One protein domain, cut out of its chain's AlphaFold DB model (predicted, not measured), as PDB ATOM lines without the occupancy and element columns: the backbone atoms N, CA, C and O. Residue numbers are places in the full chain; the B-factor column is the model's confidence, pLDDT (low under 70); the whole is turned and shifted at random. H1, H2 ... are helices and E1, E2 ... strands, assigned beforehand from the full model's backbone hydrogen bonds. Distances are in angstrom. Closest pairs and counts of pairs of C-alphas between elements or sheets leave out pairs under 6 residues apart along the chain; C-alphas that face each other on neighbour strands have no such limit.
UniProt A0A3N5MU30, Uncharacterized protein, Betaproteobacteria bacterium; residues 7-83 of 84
ATOM      1  N   ILE A   7     -33.255  37.578 -38.748       95.94
ATOM      2  CA  ILE A   7     -32.893  37.389 -40.151       95.94
ATOM      3  C   ILE A   7     -31.830  36.304 -40.227       95.94
ATOM      4  O   ILE A   7     -30.777  36.418 -39.611       95.94
ATOM      5  N   VAL A   8     -32.099  35.292 -41.042       96.44
ATOM      6  CA  VAL A   8     -31.197  34.168 -41.294       96.44
ATOM      7  C   VAL A   8     -30.811  34.112 -42.764       96.44
ATOM      8  O   VAL A   8     -31.541  34.595 -43.639       96.44
ATOM      9  N   LYS A   9     -29.672  33.491 -43.065       97.12
ATOM     10  CA  LYS A   9     -29.244  33.205 -44.438       97.12
ATOM     11  C   LYS A   9     -29.298  31.705 -44.685       97.12
ATOM     12  O   LYS A   9     -28.441  30.977 -44.204       97.12
ATOM     13  N   VAL A  10     -30.258  31.248 -45.482       96.19
ATOM     14  CA  VAL A  10     -30.303  29.858 -45.954       96.19
ATOM     15  C   VAL A  10     -29.156  29.641 -46.936       96.19
ATOM     16  O   VAL A  10     -29.055  30.344 -47.947       96.19
ATOM     17  N   ILE A  11     -28.294  28.678 -46.615       94.88
ATOM     18  CA  ILE A  11     -27.132  28.297 -47.421       94.88
ATOM     19  C   ILE A  11     -27.551  27.229 -48.428       94.88
ATOM     20  O   ILE A  11     -27.283  27.363 -49.622       94.88
ATOM     21  N   ASP A  12     -28.229  26.186 -47.948       93.25
ATOM     22  CA  ASP A  12     -28.650  25.048 -48.757       93.25
ATOM     23  C   ASP A  12     -29.950  24.405 -48.239       93.25
ATOM     24  O   ASP A  12     -30.785  25.046 -47.604       93.25
ATOM     25  N   HIS A  13     -30.151  23.131 -48.570       91.25
ATOM     26  CA  HIS A  13     -31.385  22.387 -48.352       91.25
ATOM     27  C   HIS A  13     -31.625  22.035 -46.875       91.25
ATOM     28  O   HIS A  13     -32.744  21.672 -46.525       91.25
ATOM     29  N   SER A  14     -30.601  22.143 -46.022       92.44
ATOM     30  CA  SER A  14     -30.674  21.776 -44.600       92.44
ATOM     31  C   SER A  14     -29.908  22.712 -43.669       92.44
ATOM     32  O   SER A  14     -29.978  22.540 -42.455       92.44
ATOM     33  N   ARG A  15     -29.161  23.686 -44.204       95.38
ATOM     34  CA  ARG A  15     -28.312  24.589 -43.416       95.38
ATOM     35  C   ARG A  15     -28.634  26.059 -43.634       95.38
ATOM     36  O   ARG A  15     -28.895  26.501 -44.759       95.38
ATOM     37  N   LEU A  16     -28.564  26.820 -42.549       96.25
ATOM     38  CA  LEU A  16     -28.652  28.275 -42.538       96.25
ATOM     39  C   LEU A  16     -27.611  28.873 -41.592       96.25
ATOM     40  O   LEU A  16     -27.133  28.182 -40.703       96.25
ATOM     41  N   ASN A  17     -27.293  30.152 -41.775       96.81
ATOM     42  CA  ASN A  17     -26.607  30.955 -40.768       96.81
ATOM     43  C   ASN A  17     -27.624  31.801 -40.009       96.81
ATOM     44  O   ASN A  17     -28.455  32.467 -40.641       96.81
ATOM     45  N   ASP A  18     -27.530  31.780 -38.685       94.06
ATOM     46  CA  ASP A  18     -28.309  32.646 -37.806       94.06
ATOM     47  C   ASP A  18     -27.776  34.090 -37.781       94.06
ATOM     48  O   ASP A  18     -26.838  34.452 -38.505       94.06
ATOM     49  N   SER A  19     -28.417  34.944 -36.980       90.06
ATOM     50  CA  SER A  19     -28.033  36.352 -36.846       90.06
ATOM     51  C   SER A  19     -26.649  36.558 -36.214       90.06
ATOM     52  O   SER A  19     -26.012  37.583 -36.464       90.06
ATOM     53  N   GLU A  20     -26.141  35.570 -35.475       90.81
ATOM     54  CA  GLU A  20     -24.796  35.549 -34.890       90.81
ATOM     55  C   GLU A  20     -23.754  34.930 -35.838       90.81
ATOM     56  O   GLU A  20     -22.569  34.852 -35.515       90.81
ATOM     57  N   SER A  21     -24.166  34.574 -37.061       90.69
ATOM     58  CA  SER A  21     -23.350  33.907 -38.081       90.69
ATOM     59  C   SER A  21     -22.918  32.483 -37.724       90.69
ATOM     60  O   SER A  21     -21.974  31.971 -38.334       90.69
ATOM     61  N   TYR A  22     -23.610  31.816 -36.799       93.31
ATOM     62  CA  TYR A  22     -23.421  30.390 -36.566       93.31
ATOM     63  C   TYR A  22     -24.226  29.568 -37.571       93.31
ATOM     64  O   TYR A  22     -25.373  29.884 -37.896       93.31
ATOM     65  N   GLU A  23     -23.607  28.498 -38.074       96.25
ATOM     66  CA  GLU A  23     -24.285  27.533 -38.936       96.25
ATOM     67  C   GLU A  23     -25.223  26.666 -38.090       96.25
ATOM     68  O   GLU A  23     -24.828  26.110 -37.065       96.25
ATOM     69  N   GLN A  24     -26.464  26.539 -38.543       94.81
ATOM     70  CA  GLN A  24     -27.523  25.799 -37.876       94.81
ATOM     71  C   GLN A  24     -28.226  24.878 -38.869       94.81
ATOM     72  O   GLN A  24     -28.438  25.220 -40.040       94.81
ATOM     73  N   CYS A  25     -28.643  23.714 -38.381       94.19
ATOM     74  CA  CYS A  25     -29.531  22.834 -39.129       94.19
ATOM     75  C   CYS A  25     -30.961  23.383 -39.101       94.19
ATOM     76  O   CYS A  25     -31.438  23.828 -38.056       94.19
ATOM     77  N   TYR A  26     -31.662  23.282 -40.230       93.31
ATOM     78  CA  TYR A  26     -33.085  23.594 -40.318       93.31
ATOM     79  C   TYR A  26     -33.869  22.504 -41.047       93.31
ATOM     80  O   TYR A  26     -33.324  21.749 -41.854       93.31
ATOM     81  N   TRP A  27     -35.168  22.438 -40.774       90.62
ATOM     82  CA  TRP A  27     -36.108  21.580 -41.487       90.62
ATOM     83  C   TRP A  27     -37.470  22.258 -41.603       90.62
ATOM     84  O   TRP A  27     -37.898  22.998 -40.725       90.62
ATOM     85  N   THR A  28     -38.161  22.021 -42.712       87.25
ATOM     86  CA  THR A  28     -39.462  22.628 -43.014       87.25
ATOM     87  C   THR A  28     -40.574  21.588 -43.017       87.25
ATOM     88  O   THR A  28     -40.349  20.399 -43.262       87.25
ATOM     89  N   ALA A  29     -41.804  22.057 -42.803       80.25
ATOM     90  CA  ALA A  29     -42.991  21.222 -42.924       80.25
ATOM     91  C   ALA A  29     -43.056  20.573 -44.320       80.25
ATOM     92  O   ALA A  29     -42.964  21.245 -45.350       80.25
ATOM     93  N   GLY A  30     -43.220  19.249 -44.354       77.19
ATOM     94  CA  GLY A  30     -43.344  18.483 -45.597       77.19
ATOM     95  C   GLY A  30     -42.031  18.227 -46.345       77.19
ATOM     96  O   GLY A  30     -42.080  17.801 -47.499       77.19
ATOM     97  N   GLY A  31     -40.871  18.488 -45.726       76.50
ATOM     98  CA  GLY A  31     -39.557  18.134 -46.276       76.50
ATOM     99  C   GLY A  31     -39.154  18.922 -47.525       76.50
ATOM    100  O   GLY A  31     -38.276  18.486 -48.267       76.50
ATOM    101  N   ARG A  32     -39.807  20.063 -47.793       84.31
ATOM    102  CA  ARG A  32     -39.501  20.913 -48.951       84.31
ATOM    103  C   ARG A  32     -38.457  21.969 -48.578       84.31
ATOM    104  O   ARG A  32     -38.797  22.906 -47.855       84.31
ATOM    105  N   PRO A  33     -37.218  21.859 -49.074       88.69
ATOM    106  CA  PRO A  33     -36.141  22.760 -48.690       88.69
ATOM    107  C   PRO A  33     -36.423  24.198 -49.129       88.69
ATOM    108  O   PRO A  33     -37.056  24.444 -50.162       88.69
ATOM    109  N   LEU A  34     -35.931  25.159 -48.347       92.00
ATOM    110  CA  LEU A  34     -35.991  26.570 -48.711       92.00
ATOM    111  C   LEU A  34     -34.965  26.857 -49.809       92.00
ATOM    112  O   LEU A  34     -33.877  26.282 -49.854       92.00
ATOM    113  N   ARG A  35     -35.295  27.793 -50.700       94.12
ATOM    114  CA  ARG A  35     -34.323  28.291 -51.680       94.12
ATOM    115  C   ARG A  35     -33.230  29.083 -50.949       94.12
ATOM    116  O   ARG A  35     -33.603  29.880 -50.088       94.12
ATOM    117  N   PRO A  36     -31.943  28.964 -51.316       95.25
ATOM    118  CA  PRO A  36     -30.885  29.789 -50.737       95.25
ATOM    119  C   PRO A  36     -31.188  31.288 -50.841       95.25
ATOM    120  O   PRO A  36     -31.682  31.763 -51.868       95.25
ATOM    121  N   GLY A  37     -30.905  32.032 -49.773       96.19
ATOM    122  CA  GLY A  37     -31.248  33.450 -49.665       96.19
ATOM    123  C   GLY A  37     -31.484  33.895 -48.225       96.19
ATOM    124  O   GLY A  37     -31.297  33.127 -47.286       96.19
ATOM    125  N   TYR A  38     -31.892  35.150 -48.050       97.44
ATOM    126  CA  TYR A  38     -32.190  35.696 -46.725       97.44
ATOM    127  C   TYR A  38     -33.656  35.473 -46.371       97.44
ATOM    128  O   TYR A  38     -34.526  35.671 -47.214       97.44
ATOM    129  N   TYR A  39     -33.942  35.101 -45.130       96.94
ATOM    130  CA  TYR A  39     -35.301  34.910 -44.632       96.94
ATOM    131  C   TYR A  39     -35.465  35.611 -43.297       96.94
ATOM    132  O   TYR A  39     -34.525  35.692 -42.516       96.94
ATOM    133  N   ILE A  40     -36.679  36.079 -43.032       95.81
ATOM    134  CA  ILE A  40     -37.099  36.443 -41.683       95.81
ATOM    135  C   ILE A  40     -37.715  35.193 -41.070       95.81
ATOM    136  O   ILE A  40     -38.686  34.662 -41.619       95.81
ATOM    137  N   VAL A  41     -37.174  34.728 -39.953       94.19
ATOM    138  CA  VAL A  41     -37.737  33.620 -39.183       94.19
ATOM    139  C   VAL A  41     -38.475  34.167 -37.967       94.19
ATOM    140  O   VAL A  41     -38.058  35.138 -37.341       94.19
ATOM    141  N   SER A  42     -39.621  33.572 -37.658       92.44
ATOM    142  CA  SER A  42     -40.426  33.920 -36.488       92.44
ATOM    143  C   SER A  42     -40.992  32.661 -35.851       92.44
ATOM    144  O   SER A  42     -41.303  31.697 -36.552       92.44
ATOM    145  N   TRP A  43     -41.144  32.677 -34.528       90.81
ATOM    146  CA  TRP A  43     -41.648  31.537 -33.767       90.81
ATOM    147  C   TRP A  43     -42.984  31.848 -33.095       90.81
ATOM    148  O   TRP A  43     -43.273  33.010 -32.795       90.81
ATOM    149  N   PRO A  44     -43.796  30.816 -32.807       86.19
ATOM    150  CA  PRO A  44     -44.966  30.955 -31.952       86.19
ATOM    151  C   PRO A  44     -44.575  31.487 -30.565       86.19
ATOM    152  O   PRO A  44     -43.502  31.180 -30.054       86.19
ATOM    153  N   ASN A  45     -45.459  32.229 -29.894       78.62
ATOM    154  CA  ASN A  45     -45.162  32.776 -28.557       78.62
ATOM    155  C   ASN A  45     -44.970  31.690 -27.471       78.62
ATOM    156  O   ASN A  45     -44.480  31.990 -26.385       78.62
ATOM    157  N   GLU A  46     -45.390  30.453 -27.747       77.31
ATOM    158  CA  GLU A  46     -45.482  29.351 -26.779       77.31
ATOM    159  C   GLU A  46     -44.321  28.348 -26.858       77.31
ATOM    160  O   GLU A  46     -44.290  27.379 -26.097       77.31
ATOM    161  N   VAL A  47     -43.345  28.536 -27.754       76.19
ATOM    162  CA  VAL A  47     -42.186  27.633 -27.776       76.19
ATOM    163  C   VAL A  47     -41.291  27.863 -26.558       76.19
ATOM    164  O   VAL A  47     -41.004  28.992 -26.179       76.19
ATOM    165  N   ARG A  48     -40.828  26.775 -25.929       75.25
ATOM    166  CA  ARG A  48     -39.837  26.827 -24.837       75.25
ATOM    167  C   ARG A  48     -38.421  27.126 -25.330       75.25
ATOM    168  O   ARG A  48     -37.612  27.629 -24.561       75.25
ATOM    169  N   GLN A  49     -38.123  26.762 -26.575       80.75
ATOM    170  CA  GLN A  49     -36.827  26.968 -27.206       80.75
ATOM    171  C   GLN A  49     -37.052  27.164 -28.713       80.75
ATOM    172  O   GLN A  49     -37.720  26.321 -29.321       80.75
ATOM    173  N   PRO A  50     -36.553  28.258 -29.309       83.69
ATOM    174  CA  PRO A  50     -36.679  28.497 -30.735       83.69
ATOM    175  C   PRO A  50     -35.800  27.486 -31.472       83.69
ATOM    176  O   PRO A  50     -34.654  27.245 -31.100       83.69
ATOM    177  N   ARG A  51     -36.370  26.847 -32.488       89.19
ATOM    178  CA  ARG A  51     -35.679  25.912 -33.379       89.19
ATOM    179  C   ARG A  51     -36.017  26.280 -34.810       89.19
ATOM    180  O   ARG A  51     -37.118  26.762 -35.068       89.19
ATOM    181  N   TYR A  52     -35.096  26.048 -35.734       92.38
ATOM    182  CA  TYR A  52     -35.327  26.268 -37.162       92.38
ATOM    183  C   TYR A  52     -36.079  25.083 -37.775       92.38
ATOM    184  O   TYR A  52     -35.598  24.420 -38.684       92.38
ATOM    185  N   ASP A  53     -37.245  24.776 -37.220       91.25
ATOM    186  CA  ASP A  53     -38.053  23.628 -37.604       91.25
ATOM    187  C   ASP A  53     -39.374  24.040 -38.264       91.25
ATOM    188  O   ASP A  53     -39.640  25.213 -38.522       91.25
ATOM    189  N   GLU A  54     -40.233  23.057 -38.517       88.81
ATOM    190  CA  GLU A  54     -41.575  23.238 -39.069       88.81
ATOM    191  C   GLU A  54     -42.496  24.144 -38.239       88.81
ATOM    192  O   GLU A  54     -43.515  24.607 -38.751       88.81
ATOM    193  N   ARG A  55     -42.162  24.416 -36.971       89.31
ATOM    194  CA  ARG A  55     -42.906  25.361 -36.130       89.31
ATOM    195  C   ARG A  55     -42.472  26.796 -36.387       89.31
ATOM    196  O   ARG A  55     -43.213  27.719 -36.046       89.31
ATOM    197  N   ALA A  56     -41.287  27.000 -36.957       91.31
ATOM    198  CA  ALA A  56     -40.805  28.307 -37.351       91.31
ATOM    199  C   ALA A  56     -41.433  28.739 -38.681       91.31
ATOM    200  O   ALA A  56     -41.552  27.985 -39.645       91.31
ATOM    201  N   SER A  57     -41.836  30.001 -38.738       92.12
ATOM    202  CA  SER A  57     -42.355  30.627 -39.948       92.12
ATOM    203  C   SER A  57     -41.241  31.387 -40.649       92.12
ATOM    204  O   SER A  57     -40.756  32.391 -40.122       92.12
ATOM    205  N   PHE A  58     -40.875  30.936 -41.847       93.38
ATOM    206  CA  PHE A  58     -39.870  31.564 -42.703       93.38
ATOM    207  C   PHE A  58     -40.546  32.441 -43.761       93.38
ATOM    208  O   PHE A  58     -41.346  31.965 -44.563       93.38
ATOM    209  N   THR A  59     -40.220  33.733 -43.783       94.94
ATOM    210  CA  THR A  59     -40.698  34.700 -44.785       94.94
ATOM    211  C   THR A  59     -39.539  35.082 -45.703       94.94
ATOM    212  O   THR A  59     -38.501  35.514 -45.210       94.94
ATOM    213  N   GLY A  60     -39.691  34.921 -47.018       94.25
ATOM    214  CA  GLY A  60     -38.629  35.155 -48.004       94.25
ATOM    215  C   GLY A  60     -38.799  34.281 -49.259       94.25
ATOM    216  O   GLY A  60     -39.903  33.781 -49.489       94.25
ATOM    217  N   PRO A  61     -37.734  34.067 -50.061       95.94
ATOM    218  CA  PRO A  61     -36.381  34.606 -49.897       95.94
ATOM    219  C   PRO A  61     -36.274  36.091 -50.268       95.94
ATOM    220  O   PRO A  61     -36.860  36.556 -51.245       95.94
ATOM    221  N   PHE A  62     -35.438  36.821 -49.537       96.00
ATOM    222  CA  PHE A  62     -34.994  38.171 -49.859       96.00
ATOM    223  C   PHE A  62     -33.628  38.146 -50.551       96.00
ATOM    224  O   PHE A  62     -32.759  37.325 -50.245       96.00
ATOM    225  N   ARG A  63     -33.424  39.098 -51.469       90.94
ATOM    226  CA  ARG A  63     -32.202  39.205 -52.285       90.94
ATOM    227  C   ARG A  63     -30.962  39.673 -51.515       90.94
ATOM    228  O   ARG A  63     -29.850  39.484 -51.987       90.94
ATOM    229  N   SER A  64     -31.141  40.307 -50.358       94.75
ATOM    230  CA  SER A  64     -30.048  40.787 -49.508       94.75
ATOM    231  C   SER A  64     -30.500  40.907 -48.056       94.75
ATOM    232  O   SER A  64     -31.695  41.054 -47.788       94.75
ATOM    233  N   HIS A  65     -29.531  40.920 -47.137       94.19
ATOM    234  CA  HIS A  65     -29.771  41.196 -45.720       94.19
ATOM    235  C   HIS A  65     -30.520  42.523 -45.523       94.19
ATOM    236  O   HIS A  65     -31.506  42.567 -44.801       94.19
ATOM    237  N   ALA A  66     -30.125  43.577 -46.246       95.38
ATOM    238  CA  ALA A  66     -30.780  44.883 -46.178       95.38
ATOM    239  C   ALA A  66     -32.277  44.832 -46.549       95.38
ATOM    240  O   ALA A  66     -33.086  45.452 -45.868       95.38
ATOM    241  N   HIS A  67     -32.679  44.057 -47.568       95.62
ATOM    242  CA  HIS A  67     -34.110  43.915 -47.884       95.62
ATOM    243  C   HIS A  67     -34.879  43.137 -46.829       95.62
ATOM    244  O   HIS A  67     -36.019  43.492 -46.542       95.62
ATOM    245  N   ALA A  68     -34.275  42.087 -46.270       95.56
ATOM    246  CA  ALA A  68     -34.884  41.366 -45.159       95.56
ATOM    247  C   ALA A  68     -35.068  42.299 -43.951       95.56
ATOM    248  O   ALA A  68     -36.121  42.279 -43.323       95.56
ATOM    249  N   TRP A  69     -34.098  43.181 -43.693       94.50
ATOM    250  CA  TRP A  69     -34.171  44.184 -42.632       94.50
ATOM    251  C   TRP A  69     -35.287  45.197 -42.857       94.50
ATOM    252  O   TRP A  69     -36.123  45.371 -41.982       94.50
ATOM    253  N   MET A  70     -35.376  45.792 -44.050       94.44
ATOM    254  CA  MET A  70     -36.470  46.714 -44.389       94.44
ATOM    255  C   MET A  70     -37.850  46.054 -44.249       94.44
ATOM    256  O   MET A  70     -38.800  46.678 -43.787       94.44
ATOM    257  N   ALA A  71     -37.974  44.782 -44.642       93.69
ATOM    258  CA  ALA A  71     -39.223  44.039 -44.505       93.69
ATOM    259  C   ALA A  71     -39.558  43.711 -43.038       93.69
ATOM    260  O   ALA A  71     -40.731  43.741 -42.660       93.69
ATOM    261  N   LEU A  72     -38.548  43.399 -42.218       92.38
ATOM    262  CA  LEU A  72     -38.712  43.163 -40.784       92.38
ATOM    263  C   LEU A  72     -39.120  44.446 -40.054       92.38
ATOM    264  O   LEU A  72     -40.096  44.426 -39.310       92.38
ATOM    265  N   ASP A  73     -38.424  45.548 -40.317       92.25
ATOM    266  CA  ASP A  73     -38.688  46.874 -39.755       92.25
ATOM    267  C   ASP A  73     -40.130  47.321 -40.039       92.25
ATOM    268  O   ASP A  73     -40.920  47.528 -39.119       92.25
ATOM    269  N   HIS A  74     -40.547  47.264 -41.308       87.31
ATOM    270  CA  HIS A  74     -41.925  47.562 -41.703       87.31
ATOM    271  C   HIS A  74     -42.959  46.649 -41.014       87.31
ATOM    272  O   HIS A  74     -44.060  47.078 -40.661       87.31
ATOM    273  N   ARG A  75     -42.638  45.363 -40.810       85.56
ATOM    274  CA  ARG A  75     -43.523  44.428 -40.095       85.56
ATOM    275  C   ARG A  75     -43.648  44.789 -38.615       85.56
ATOM    276  O   ARG A  75     -44.744  44.657 -38.069       85.56
ATOM    277  N   LEU A  76     -42.560  45.212 -37.974       83.94
ATOM    278  CA  LEU A  76     -42.560  45.645 -36.580       83.94
ATOM    279  C   LEU A  76     -43.346  46.950 -36.416       83.94
ATOM    280  O   LEU A  76     -44.232  47.002 -35.563       83.94
ATOM    281  N   ASP A  77     -43.135  47.935 -37.287       83.38
ATOM    282  CA  ASP A  77     -43.881  49.201 -37.296       83.38
ATOM    283  C   ASP A  77     -45.399  48.994 -37.343       83.38
ATOM    284  O   ASP A  77     -46.153  49.611 -36.587       83.38
ATOM    285  N   LEU A  78     -45.872  48.072 -38.187       78.00
ATOM    286  CA  LEU A  78     -47.296  47.732 -38.265       78.00
ATOM    287  C   LEU A  78     -47.841  47.130 -36.963       78.00
ATOM    288  O   LEU A  78     -49.005  47.355 -36.627       78.00
ATOM    289  N   ILE A  79     -47.032  46.353 -36.241       74.88
ATOM    290  CA  ILE A  79     -47.421  45.761 -34.954       74.88
ATOM    291  C   ILE A  79     -47.498  46.853 -33.884       74.88
ATOM    292  O   ILE A  79     -48.483  46.909 -33.142       74.88
ATOM    293  N   TYR A  80     -46.505  47.743 -33.833       71.50
ATOM    294  CA  TYR A  80     -46.473  48.837 -32.864       71.50
ATOM    295  C   TYR A  80     -47.600  49.846 -33.106       71.50
ATOM    296  O   TYR A  80     -48.279  50.236 -32.161       71.50
ATOM    297  N   ARG A  81     -47.892  50.187 -34.366       69.19
ATOM    298  CA  ARG A  81     -48.963  51.132 -34.715       69.19
ATOM    299  C   ARG A  81     -50.375  50.598 -34.465       69.19
ATOM    300  O   ARG A  81     -51.275  51.388 -34.224       69.19
ATOM    301  N   LYS A  82     -50.593  49.281 -34.534       60.47
ATOM    302  CA  LYS A  82     -51.897  48.654 -34.225       60.47
ATOM    303  C   LYS A  82     -52.150  48.457 -32.728       60.47
ATOM    304  O   LYS A  82     -53.249  48.058 -32.360       60.47
ATOM    305  N   SER A  83     -51.136  48.675 -31.895       57.03
ATOM    306  CA  SER A  83     -51.209  48.491 -30.441       57.03
ATOM    307  C   SER A  83     -51.356  49.817 -29.675       57.03
ATOM    308  O   SER A  83     -51.344  49.793 -28.446       57.03
TER     309      SER A  83
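What this domain is: This is residues 7 to 83 of the 84 residues of an uncharacterized protein of Betaproteobacteria bacterium (UniProt A0A3N5MU30). A strongly twisted sheet of five short strands makes the body, and one long helix, H1, packs on one face of it with its first turns and then runs on past the sheet, so that residues 73 to 83 stick out as an arm. A long loop, residues 43 to 56, joins E4 to E5 and reaches out beyond the ends of these two strands. The 77 printed residues hold E1, E2, E3, E4, E5 and H1 in that order along the chain; the sheet runs E3, E2, E1, E4, E5, is antiparallel throughout, and the class is mixed, helices and strands. The whole is compact, with a radius of gyration of the C-alphas of 12.7 A, and spans 36 by 30 by 24 A.

How they stand to each other: E1, residues 7 to 10, and E2, residues 15 to 17, form a hairpin, with N 9 and O 17 2.9 A apart, within hydrogen-bond range. E2 forms another hairpin with E3, residues 23 to 25, an edge strand; N 24 and O 16 are 2.8 A apart. These three are a meander, each strand the antiparallel neighbour of the one before. On its other side E1 pairs antiparallel with E4, residues 37 to 42, where N 10 and O 37 are 2.8 A apart; E1 to E4 form a Greek key, a meander whose first strand is the neighbour of the fourth. E4 forms a hairpin with E5, residues 57 to 62, the other edge strand, at 153 degrees between directions; N 62 and O 38 are 2.7 A apart. E3 and E5 are apart. H1, residues 65 to 81, is on the sheet at a height of 10.1 A, giving two layers, a helix on one face of a sheet. It lies over E4, and only just not over E5, on which 2 of its C-alphas fall; on the local plane it runs along the strands, at 20 degrees to E4. The closest C-alphas of H1 and E4 are those of His 65 and Tyr 38, 6.1 A apart. In H1 every O i to N i+4 pair is within hydrogen-bond range.

Where its parts are: E1 begins at C-alpha 7 (-32.893, 37.389, -40.151) and is 9.9 A long. E2 measures 7.1 A and E3 7.0 A. E4, 16.1 A, begins at C-alpha 37 (-31.248, 33.450, -49.665); E5 measures 14.5 A. H1, 24.3 A, ends at C-alpha 81 (-48.963, 51.132, -34.715).

The domain as a whole: The C-alphas of His 13 and Ser 83 are the two farthest apart, at 37.4 A. The printed part has no cut. The links E3 to E4 and E4 to E5 are long, with 11 and 14 residues. Mean pLDDT of the printed part is 89.2; residues 81 to 83 are under 70.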